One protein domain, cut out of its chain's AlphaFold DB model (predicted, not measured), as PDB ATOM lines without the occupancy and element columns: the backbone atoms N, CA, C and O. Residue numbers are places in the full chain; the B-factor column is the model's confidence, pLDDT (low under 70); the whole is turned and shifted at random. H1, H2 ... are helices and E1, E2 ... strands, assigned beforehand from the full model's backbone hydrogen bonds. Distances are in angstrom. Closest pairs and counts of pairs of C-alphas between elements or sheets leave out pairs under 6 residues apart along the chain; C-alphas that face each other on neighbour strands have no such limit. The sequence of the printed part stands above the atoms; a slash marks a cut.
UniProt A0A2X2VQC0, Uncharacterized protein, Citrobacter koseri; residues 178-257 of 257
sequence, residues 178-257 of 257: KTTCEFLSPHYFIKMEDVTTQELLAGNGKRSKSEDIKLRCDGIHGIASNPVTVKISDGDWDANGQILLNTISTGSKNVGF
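AT A GLANCE: This is residues 178 to 257 of the 257 residues of an uncharacterized protein of Citrobacter koseri (UniProt A0A2X2VQC0). With little regular structure, this is a rod of long loops: a short two-strand ladder of E1 and E2 lies toward one end, and H1 sits at the other. Two long links run along the rod between them, and residues 218 to 257 turn beyond E2 and run back toward the helix end. The 80 printed residues hold E1, H1 and E2 in that order, with only 11 residues in these named elements; the class is mixed, the strands antiparallel. The whole is only just loose, close to extended, with radius of gyration of the C-alphas 17.2 A and spans of 50 by 22 by 22 A.

HOW THE PARTS SIT: E1, residues 181 to 183, and E2, residues 215 to 217, are antiparallel neighbours at 155 degrees. N 182 and O 216 are within hydrogen-bond range at 2.9 A.

IN THESE COORDINATES: E1 begins at C-alpha 181 (-32.795, 94.932, 47.731) and measures 6.8 A. H1, residues 197 to 201, measures 6.2 A, with its O i to N i+4 pair within hydrogen-bond range. E2 measures 6.1 A, ending at C-alpha 217 (-30.803, 91.751, 49.208).

THE WHOLE: The printed part has no cut. Both links, E1 to H1 and H1 to E2, are long. Confidence is under 70 at residues 178 to 180, 203 to 206, 208 and 218 to 228.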
ATOM      1  N   LYS A 178     -39.331  94.507  56.083       60.91
ATOM      2  CA  LYS A 178     -39.235  94.901  54.674       60.91
ATOM      3  C   LYS A 178     -37.832  94.544  54.187       60.91
ATOM      4  O   LYS A 178     -36.873  95.139  54.663       60.91
ATOM      5  N   THR A 179     -37.730  93.581  53.279       64.31
ATOM      6  CA  THR A 179     -36.481  93.289  52.572       64.31
ATOM      7  C   THR A 179     -36.081  94.515  51.765       64.31
ATOM      8  O   THR A 179     -36.892  95.032  50.991       64.31
ATOM      9  N   THR A 180     -34.854  94.986  51.949       66.31
ATOM     10  CA  THR A 180     -34.254  95.995  51.084       66.31
ATOM     11  C   THR A 180     -33.320  95.296  50.100       66.31
ATOM     12  O   THR A 180     -32.395  94.574  50.466       66.31
ATOM     13  N   CYS A 181     -33.616  95.454  48.813       73.94
ATOM     14  CA  CYS A 181     -32.795  94.932  47.731       73.94
ATOM     15  C   CYS A 181     -32.266  96.097  46.907       73.94
ATOM     16  O   CYS A 181     -33.021  97.000  46.547       73.94
ATOM     17  N   GLU A 182     -30.983  96.049  46.579       80.06
ATOM     18  CA  GLU A 182     -30.339  96.967  45.649       80.06
ATOM     19  C   GLU A 182     -29.958  96.230  44.365       80.06
ATOM     20  O   GLU A 182     -29.573  95.055  44.385       80.06
ATOM     21  N   PHE A 183     -30.057  96.914  43.226       84.50
ATOM     22  CA  PHE A 183     -29.475  96.405  41.992       84.50
ATOM     23  C   PHE A 183     -27.954  96.380  42.128       84.50
ATOM     24  O   PHE A 183     -27.347  97.362  42.548       84.50
ATOM     25  N   LEU A 184     -27.325  95.266  41.743       85.69
ATOM     26  CA  LEU A 184     -25.861  95.186  41.725       85.69
ATOM     27  C   LEU A 184     -25.235  96.107  40.676       85.69
ATOM     28  O   LEU A 184     -24.061  96.449  40.797       85.69
ATOM     29  N   SER A 185     -25.999  96.477  39.647       85.94
ATOM     30  CA  SER A 185     -25.574  97.416  38.619       85.94
ATOM     31  C   SER A 185     -26.626  98.507  38.426       85.94
ATOM     32  O   SER A 185     -27.812  98.191  38.357       85.94
ATOM     33  N   PRO A 186     -26.228  99.778  38.262       85.06
ATOM     34  CA  PRO A 186     -27.149 100.828  37.831       85.06
ATOM     35  C   PRO A 186     -27.578 100.666  36.363       85.06
ATOM     36  O   PRO A 186     -28.573 101.254  35.945       85.06
ATOM     37  N   HIS A 187     -26.842  99.873  35.575       84.62
ATOM     38  CA  HIS A 187     -27.091  99.671  34.150       84.62
ATOM     39  C   HIS A 187     -26.999  98.187  33.784       84.62
ATOM     40  O   HIS A 187     -25.985  97.536  34.038       84.62
ATOM     41  N   TYR A 188     -28.044  97.660  33.150       81.25
ATOM     42  CA  TYR A 188     -28.053  96.318  32.569       81.25
ATOM     43  C   TYR A 188     -28.155  96.448  31.054       81.25
ATOM     44  O   TYR A 188     -28.973  97.214  30.548       81.25
ATOM     45  N   PHE A 189     -27.310  95.713  30.333       81.62
ATOM     46  CA  PHE A 189     -27.326  95.681  28.876       81.62
ATOM     47  C   PHE A 189     -27.819  94.316  28.414       81.62
ATOM     48  O   PHE A 189     -27.134  93.312  28.601       81.62
ATOM     49  N   ILE A 190     -29.006  94.286  27.814       77.31
ATOM     50  CA  ILE A 190     -29.581  93.072  27.237       77.31
ATOM     51  C   ILE A 190     -29.268  93.096  25.745       77.31
ATOM     52  O   ILE A 190     -29.793  93.925  25.002       77.31
ATOM     53  N   LYS A 191     -28.386  92.199  25.303       76.94
ATOM     54  CA  LYS A 191     -28.073  92.047  23.881       76.94
ATOM     55  C   LYS A 191     -29.034  91.038  23.258       76.94
ATOM     56  O   LYS A 191     -28.998  89.863  23.615       76.94
ATOM     57  N   MET A 192     -29.853  91.495  22.315       74.94
ATOM     58  CA  MET A 192     -30.660  90.598  21.485       74.94
ATOM     59  C   MET A 192     -29.761  89.787  20.543       74.94
ATOM     60  O   MET A 192     -28.694  90.254  20.137       74.94
ATOM     61  N   GLU A 193     -30.182  88.568  20.214       78.50
ATOM     62  CA  GLU A 193     -29.532  87.804  19.150       78.50
ATOM     63  C   GLU A 193     -29.780  88.467  17.795       78.50
ATOM     64  O   GLU A 193     -30.836  89.059  17.563       78.50
ATOM     65  N   ASP A 194     -28.810  88.337  16.895       79.38
ATOM     66  CA  ASP A 194     -28.979  88.789  15.522       79.38
ATOM     67  C   ASP A 194     -30.028  87.903  14.832       79.38
ATOM     68  O   ASP A 194     -29.940  86.673  14.861       79.38
ATOM     69  N   VAL A 195     -31.026  88.532  14.209       76.81
ATOM     70  CA  VAL A 195     -32.081  87.850  13.448       76.81
ATOM     71  C   VAL A 195     -32.023  88.319  12.003       76.81
ATOM     72  O   VAL A 195     -31.929  89.516  11.723       76.81
ATOM     73  N   THR A 196     -32.090  87.378  11.067       79.19
ATOM     74  CA  THR A 196     -32.102  87.703   9.640       79.19
ATOM     75  C   THR A 196     -33.501  88.102   9.167       79.19
ATOM     76  O   THR A 196     -34.526  87.658   9.686       79.19
ATOM     77  N   THR A 197     -33.571  88.913   8.111       76.12
ATOM     78  CA  THR A 197     -34.848  89.284   7.480       76.12
ATOM     79  C   THR A 197     -35.608  88.071   6.940       76.12
ATOM     80  O   THR A 197     -36.834  88.053   6.991       76.12
ATOM     81  N   GLN A 198     -34.902  87.038   6.469       78.56
ATOM     82  CA  GLN A 198     -35.509  85.786   6.008       78.56
ATOM     83  C   GLN A 198     -36.197  85.020   7.145       78.56
ATOM     84  O   GLN A 198     -37.299  84.516   6.947       78.56
ATOM     85  N   GLU A 199     -35.602  84.978   8.339       74.06
ATOM     86  CA  GLU A 199     -36.213  84.339   9.514       74.06
ATOM     87  C   GLU A 199     -37.467  85.080   9.993       74.06
ATOM     88  O   GLU A 199     -38.462  84.440  10.338       74.06
ATOM     89  N   LEU A 200     -37.452  86.419   9.956       74.31
ATOM     90  CA  LEU A 200     -38.623  87.241  10.284       74.31
ATOM     91  C   LEU A 200     -39.773  87.010   9.293       74.31
ATOM     92  O   LEU A 200     -40.917  86.834   9.706       74.31
ATOM     93  N   LEU A 201     -39.467  86.958   7.990       73.81
ATOM     94  CA  LEU A 201     -40.452  86.692   6.934       73.81
ATOM     95  C   LEU A 201     -41.017  85.264   6.996       73.81
ATOM     96  O   LEU A 201     -42.159  85.045   6.602       73.81
ATOM     97  N   ALA A 202     -40.242  84.306   7.510       75.62
ATOM     98  CA  ALA A 202     -40.667  82.923   7.715       75.62
ATOM     99  C   ALA A 202     -41.533  82.716   8.975       75.62
ATOM    100  O   ALA A 202     -41.974  81.599   9.231       75.62
ATOM    101  N   GLY A 203     -41.776  83.764   9.774       66.31
ATOM    102  CA  GLY A 203     -42.579  83.681  10.998       66.31
ATOM    103  C   GLY A 203     -41.837  83.126  12.222       66.31
ATOM    104  O   GLY A 203     -42.435  83.019  13.292       66.31
ATOM    105  N   ASN A 204     -40.531  82.851  12.123       62.88
ATOM    106  CA  ASN A 204     -39.679  82.417  13.243       62.88
ATOM    107  C   ASN A 204     -39.194  83.620  14.083       62.88
ATOM    108  O   ASN A 204     -38.018  83.750  14.414       62.88
ATOM    109  N   GLY A 205     -40.107  84.544  14.390       61.59
ATOM    110  CA  GLY A 205     -39.800  85.919  14.796       61.59
ATOM    111  C   GLY A 205     -39.536  86.166  16.283       61.59
ATOM    112  O   GLY A 205     -39.586  87.316  16.705       61.59
ATOM    113  N   LYS A 206     -39.292  85.132  17.096       66.25
ATOM    114  CA  LYS A 206     -38.986  85.300  18.526       66.25
ATOM    115  C   LYS A 206     -37.713  84.557  18.892       66.25
ATOM    116  O   LYS A 206     -37.690  83.329  18.912       66.25
ATOM    117  N   ARG A 207     -36.675  85.321  19.229       71.12
ATOM    118  CA  ARG A 207     -35.462  84.822  19.875       71.12
ATOM    119  C   ARG A 207     -35.335  85.486  21.230       71.12
ATOM    120  O   ARG A 207     -35.286  86.705  21.324       71.12
ATOM    121  N   SER A 208     -35.313  84.674  22.276       68.75
ATOM    122  CA  SER A 208     -35.136  85.142  23.644       68.75
ATOM    123  C   SER A 208     -33.843  84.577  24.201       68.75
ATOM    124  O   SER A 208     -33.677  83.356  24.252       68.75
ATOM    125  N   LYS A 209     -32.961  85.454  24.675       70.88
ATOM    126  CA  LYS A 209     -31.856  85.068  25.542       70.88
ATOM    127  C   LYS A 209     -32.202  85.486  26.965       70.88
ATOM    128  O   LYS A 209     -32.664  86.603  27.182       70.88
ATOM    129  N   SER A 210     -31.996  84.586  27.921       72.56
ATOM    130  CA  SER A 210     -32.125  84.929  29.335       72.56
ATOM    131  C   SER A 210     -30.918  85.759  29.764       72.56
ATOM    132  O   SER A 210     -29.782  85.358  29.512       72.56
ATOM    133  N   GLU A 211     -31.165  86.889  30.417       77.69
ATOM    134  CA  GLU A 211     -30.147  87.682  31.105       77.69
ATOM    135  C   GLU A 211     -30.589  87.907  32.552       77.69
ATOM    136  O   GLU A 211     -31.737  88.272  32.816       77.69
ATOM    137  N   ASP A 212     -29.674  87.675  33.492       81.31
ATOM    138  CA  ASP A 212     -29.982  87.741  34.918       81.31
ATOM    139  C   ASP A 212     -29.856  89.173  35.443       81.31
ATOM    140  O   ASP A 212     -28.769  89.763  35.480       81.31
ATOM    141  N   ILE A 213     -30.958  89.709  35.963       80.56
ATOM    142  CA  ILE A 213     -30.939  90.925  36.773       80.56
ATOM    143  C   ILE A 213     -30.538  90.539  38.198       80.56
ATOM    144  O   ILE A 213     -31.322  89.973  38.960       80.56
ATOM    145  N   LYS A 214     -29.294  90.842  38.568       83.94
ATOM    146  CA  LYS A 214     -28.753  90.471  39.880       83.94
ATOM    147  C   LYS A 214     -29.046  91.528  40.938       83.94
ATOM    148  O   LYS A 214     -28.628  92.677  40.795       83.94
ATOM    149  N   LEU A 215     -29.685  91.111  42.023       80.12
ATOM    150  CA  LEU A 215     -29.973  91.938  43.191       80.12
ATOM    151  C   LEU A 215     -29.087  91.519  44.365       80.12
ATOM    152  O   LEU A 215     -28.821  90.331  44.559       80.12
ATOM    153  N   ARG A 216     -28.669  92.489  45.176       79.00
ATOM    154  CA  ARG A 216     -28.158  92.235  46.522       79.00
ATOM    155  C   ARG A 216     -29.260  92.585  47.506       79.00
ATOM    156  O   ARG A 216     -29.632  93.744  47.629       79.00
ATOM    157  N   CYS A 217     -29.780  91.576  48.187       74.81
ATOM    158  CA  CYS A 217     -30.803  91.751  49.208       74.81
ATOM    159  C   CYS A 217     -30.201  91.547  50.597       74.81
ATOM    160  O   CYS A 217     -29.378  90.652  50.793       74.81
ATOM    161  N   ASP A 218     -30.666  92.320  51.571       68.50
ATOM    162  CA  ASP A 218     -30.379  92.162  53.003       68.50
ATOM    163  C   ASP A 218     -31.145  90.988  53.650       68.50
ATOM    164  O   ASP A 218     -31.467  91.002  54.839       68.50
ATOM    165  N   GLY A 219     -31.441  89.951  52.862       58.78
ATOM    166  CA  GLY A 219     -32.165  88.774  53.317       58.78
ATOM    167  C   GLY A 219     -31.395  88.010  54.394       58.78
ATOM    168  O   GLY A 219     -30.164  87.956  54.420       58.78
ATOM    169  N   ILE A 220     -32.138  87.357  55.278       57.66
ATOM    170  CA  ILE A 220     -31.572  86.520  56.338       57.66
ATOM    171  C   ILE A 220     -31.188  85.186  55.721       57.66
ATOM    172  O   ILE A 220     -32.070  84.379  55.450       57.66
ATOM    173  N   HIS A 221     -29.898  84.985  55.430       53.09
ATOM    174  CA  HIS A 221     -29.342  83.737  54.867       53.09
ATOM    175  C   HIS A 221     -30.135  83.128  53.694       53.09
ATOM    176  O   HIS A 221     -30.151  81.914  53.523       53.09
ATOM    177  N   GLY A 222     -30.811  83.951  52.884       51.78
ATOM    178  CA  GLY A 222     -31.664  83.476  51.784       51.78
ATOM    179  C   GLY A 222     -32.987  82.812  52.204       51.78
ATOM    180  O   GLY A 222     -33.633  82.207  51.361       51.78
ATOM    181  N   ILE A 223     -33.396  82.916  53.474       51.22
ATOM    182  CA  ILE A 223     -34.545  82.195  54.058       51.22
ATOM    183  C   ILE A 223     -35.786  83.094  54.197       51.22
ATOM    184  O   ILE A 223     -36.916  82.625  54.133       51.22
ATOM    185  N   ALA A 224     -35.597  84.403  54.380       54.59
ATOM    186  CA  ALA A 224     -36.691  85.334  54.650       54.59
ATOM    187  C   ALA A 224     -36.512  86.638  53.872       54.59
ATOM    188  O   ALA A 224     -36.025  87.640  54.400       54.59
ATOM    189  N   SER A 225     -36.908  86.628  52.605       54.47
ATOM    190  CA  SER A 225     -37.196  87.855  51.875       54.47
ATOM    191  C   SER A 225     -38.619  87.798  51.360       54.47
ATOM    192  O   SER A 225     -39.023  86.784  50.794       54.47
ATOM    193  N   ASN A 226     -39.369  88.888  51.523       56.75
ATOM    194  CA  ASN A 226     -40.606  89.042  50.766       56.75
ATOM    195  C   ASN A 226     -40.276  88.879  49.269       56.75
ATOM    196  O   ASN A 226     -39.191  89.299  48.850       56.75
ATOM    197  N   PRO A 227     -41.163  88.271  48.462       61.75
ATOM    198  CA  PRO A 227     -40.916  88.112  47.037       61.75
ATOM    199  C   PRO A 227     -40.631  89.475  46.399       61.75
ATOM    200  O   PRO A 227     -41.353  90.447  46.626       61.75
ATOM    201  N   VAL A 228     -39.560  89.546  45.611       65.81
ATOM    202  CA  VAL A 228     -39.190  90.762  44.885       65.81
ATOM    203  C   VAL A 228     -39.869  90.734  43.525       65.81
ATOM    204  O   VAL A 228     -39.721  89.779  42.767       65.81
ATOM    205  N   THR A 229     -40.608  91.789  43.201       70.88
ATOM    206  CA  THR A 229     -41.186  91.981  41.868       70.88
ATOM    207  C   THR A 229     -40.417  93.075  41.143       70.88
ATOM    208  O   THR A 229     -40.259  94.177  41.665       70.88
ATOM    209  N   VAL A 230     -39.950  92.779  39.930       74.06
ATOM    210  CA  VAL A 230     -39.337  93.765  39.033       74.06
ATOM    211  C   VAL A 230     -40.395  94.229  38.040       74.06
ATOM    212  O   VAL A 230     -41.072  93.409  37.424       74.06
ATOM    213  N   LYS A 231     -40.541  95.547  37.882       79.31
ATOM    214  CA  LYS A 231     -41.420  96.160  36.884       79.31
ATOM    215  C   LYS A 231     -40.602  97.085  35.992       79.31
ATOM    216  O   LYS A 231     -39.964  98.009  36.490       79.31
ATOM    217  N   ILE A 232     -40.675  96.865  34.685       78.50
ATOM    218  CA  ILE A 232     -40.202  97.819  33.678       78.50
ATOM    219  C   ILE A 232     -41.372  98.771  33.417       78.50
ATOM    220  O   ILE A 232     -42.487  98.316  33.172       78.50
ATOM    221  N   SER A 233     -41.165 100.077  33.595       74.88
ATOM    222  CA  SER A 233     -42.264 101.061  33.603       74.88
ATOM    223  C   SER A 233     -42.088 102.228  32.640       74.88
ATOM    224  O   SER A 233     -43.036 102.985  32.460       74.88
ATOM    225  N   ASP A 234     -40.919 102.344  32.017       80.75
ATOM    226  CA  ASP A 234     -40.581 103.415  31.086       80.75
ATOM    227  C   ASP A 234     -40.163 102.817  29.735       80.75
ATOM    228  O   ASP A 234     -39.625 101.704  29.697       80.75
ATOM    229  N   GLY A 235     -40.458 103.525  28.644       84.69
ATOM    230  CA  GLY A 235     -40.220 103.091  27.265       84.69
ATOM    231  C   GLY A 235     -41.406 103.309  26.320       84.69
ATOM    232  O   GLY A 235     -42.549 103.467  26.746       84.69
ATOM    233  N   ASP A 236     -41.124 103.290  25.017       88.25
ATOM    234  CA  ASP A 236     -42.138 103.401  23.967       88.25
ATOM    235  C   ASP A 236     -42.733 102.023  23.676       88.25
ATOM    236  O   ASP A 236     -42.214 101.251  22.872       88.25
ATOM    237  N   TRP A 237     -43.811 101.687  24.376       88.31
ATOM    238  CA  TRP A 237     -44.506 100.414  24.212       88.31
ATOM    239  C   TRP A 237     -45.539 100.461  23.083       88.31
ATOM    240  O   TRP A 237     -46.080 101.516  22.743       88.31
ATOM    241  N   ASP A 238     -45.843  99.299  22.511       87.12
ATOM    242  CA  ASP A 238     -46.980  99.135  21.612       87.12
ATOM    243  C   ASP A 238     -48.317  99.409  22.329       87.12
ATOM    244  O   ASP A 238     -48.398  99.503  23.555       87.12
ATOM    245  N   ALA A 239     -49.408  99.523  21.566       86.25
ATOM    246  CA  ALA A 239     -50.723  99.876  22.112       86.25
ATOM    247  C   ALA A 239     -51.237  98.898  23.190       86.25
ATOM    248  O   ALA A 239     -52.082  99.272  24.003       86.25
ATOM    249  N   ASN A 240     -50.732  97.661  23.200       85.50
ATOM    250  CA  ASN A 240     -51.104  96.629  24.163       85.50
ATOM    251  C   ASN A 240     -50.157  96.558  25.375       85.50
ATOM    252  O   ASN A 240     -50.418  95.775  26.288       85.50
ATOM    253  N   GLY A 241     -49.069  97.337  25.396       83.88
ATOM    254  CA  GLY A 241     -48.078  97.328  26.475       83.88
ATOM    255  C   GLY A 241     -47.262  96.034  26.562       83.88
ATOM    256  O   GLY A 241     -46.795  95.689  27.645       83.88
ATOM    257  N   GLN A 242     -47.148  95.284  25.465       84.31
ATOM    258  CA  GLN A 242     -46.490  93.974  25.416       84.31
ATOM    259  C   GLN A 242     -45.128  94.011  24.729       84.31
ATOM    260  O   GLN A 242     -44.295  93.163  25.033       84.31
ATOM    261  N   ILE A 243     -44.922  94.946  23.797       84.69
ATOM    262  CA  ILE A 243     -43.709  95.030  22.976       84.69
ATOM    263  C   ILE A 243     -43.086  96.412  23.139       84.69
ATOM    264  O   ILE A 243     -43.739  97.418  22.861       84.69
ATOM    265  N   LEU A 244     -41.821  96.468  23.546       87.12
ATOM    266  CA  LEU A 244     -41.032  97.693  23.568       87.12
ATOM    267  C   LEU A 244     -40.543  97.990  22.145       87.12
ATOM    268  O   LEU A 244     -39.787  97.219  21.549       87.12
ATOM    269  N   LEU A 245     -40.994  99.102  21.576       88.06
ATOM    270  CA  LEU A 245     -40.744  99.464  20.187       88.06
ATOM    271  C   LEU A 245     -39.310  99.957  19.983       88.06
ATOM    272  O   LEU A 245     -38.733 100.658  20.814       88.06
ATOM    273  N   ASN A 246     -38.745  99.646  18.817       85.00
ATOM    274  CA  ASN A 246     -37.498 100.263  18.386       85.00
ATOM    275  C   ASN A 246     -37.739 101.715  17.944       85.00
ATOM    276  O   ASN A 246     -38.405 101.964  16.940       85.00
ATOM    277  N   THR A 247     -37.152 102.666  18.668       82.31
ATOM    278  CA  THR A 247     -37.338 104.111  18.447       82.31
ATOM    279  C   THR A 247     -36.169 104.767  17.717       82.31
ATOM    280  O   THR A 247     -36.188 105.968  17.441       82.31
ATOM    281  N   ILE A 248     -35.142 103.990  17.352       83.88
ATOM    282  CA  ILE A 248     -33.983 104.491  16.612       83.88
ATOM    283  C   ILE A 248     -34.432 104.881  15.199       83.88
ATOM    284  O   ILE A 248     -34.939 104.053  14.444       83.88
ATOM    285  N   SER A 249     -34.200 106.138  14.813       81.81
ATOM    286  CA  SER A 249     -34.686 106.717  13.548       81.81
ATOM    287  C   SER A 249     -34.192 105.990  12.290       81.81
ATOM    288  O   SER A 249     -34.916 105.904  11.299       81.81
ATOM    289  N   THR A 250     -32.977 105.444  12.333       84.94
ATOM    290  CA  THR A 250     -32.372 104.613  11.277       84.94
ATOM    291  C   THR A 250     -32.502 103.112  11.546       84.94
ATOM    292  O   THR A 250     -31.940 102.299  10.813       84.94
ATOM    293  N   GLY A 251     -33.210 102.737  12.609       76.62
ATOM    294  CA  GLY A 251     -33.376 101.362  13.041       76.62
ATOM    295  C   GLY A 251     -34.403 100.585  12.220       76.62
ATOM    296  O   GLY A 251     -35.185 101.130  11.437       76.62
ATOM    297  N   SER A 252     -34.407  99.271  12.433       75.88
ATOM    298  CA  SER A 252     -35.406  98.363  11.875       75.88
ATOM    299  C   SER A 252     -36.818  98.749  12.329       75.88
ATOM    300  O   SER A 252     -37.046  98.989  13.515       75.88
ATOM    301  N   LYS A 253     -37.762  98.780  11.382       79.69
ATOM    302  CA  LYS A 253     -39.189  99.061  11.618       79.69
ATOM    303  C   LYS A 253     -39.965  97.763  11.850       79.69
ATOM    304  O   LYS A 253     -39.585  96.729  11.310       79.69
ATOM    305  N   ASN A 254     -41.078  97.840  12.585       74.88
ATOM    306  CA  ASN A 254     -41.954  96.699  12.909       74.88
ATOM    307  C   ASN A 254     -41.256  95.567  13.687       74.88
ATOM    308  O   ASN A 254     -41.641  94.405  13.580       74.88
ATOM    309  N   VAL A 255     -40.227  95.910  14.462       75.19
ATOM    310  CA  VAL A 255     -39.548  95.006  15.394       75.19
ATOM    311  C   VAL A 255     -39.519  95.651  16.777       75.19
ATOM    312  O   VAL A 255     -39.501  96.880  16.890       75.19
ATOM    313  N   GLY A 256     -39.518  94.828  17.817       78.38
ATOM    314  CA  GLY A 256     -39.483  95.275  19.204       78.38
ATOM    315  C   GLY A 256     -39.083  94.148  20.147       78.38
ATOM    316  O   GLY A 256     -38.978  92.995  19.716       78.38
ATOM    317  N   PHE A 257     -38.814  94.519  21.395       79.19
ATOM    318  CA  PHE A 257     -38.421  93.625  22.483       79.19
ATOM    319  C   PHE A 257     -39.637  93.184  23.299       79.19
ATOM    320  O   PHE A 257     -40.451  94.068  23.652       79.19
TER     321      PHE A 257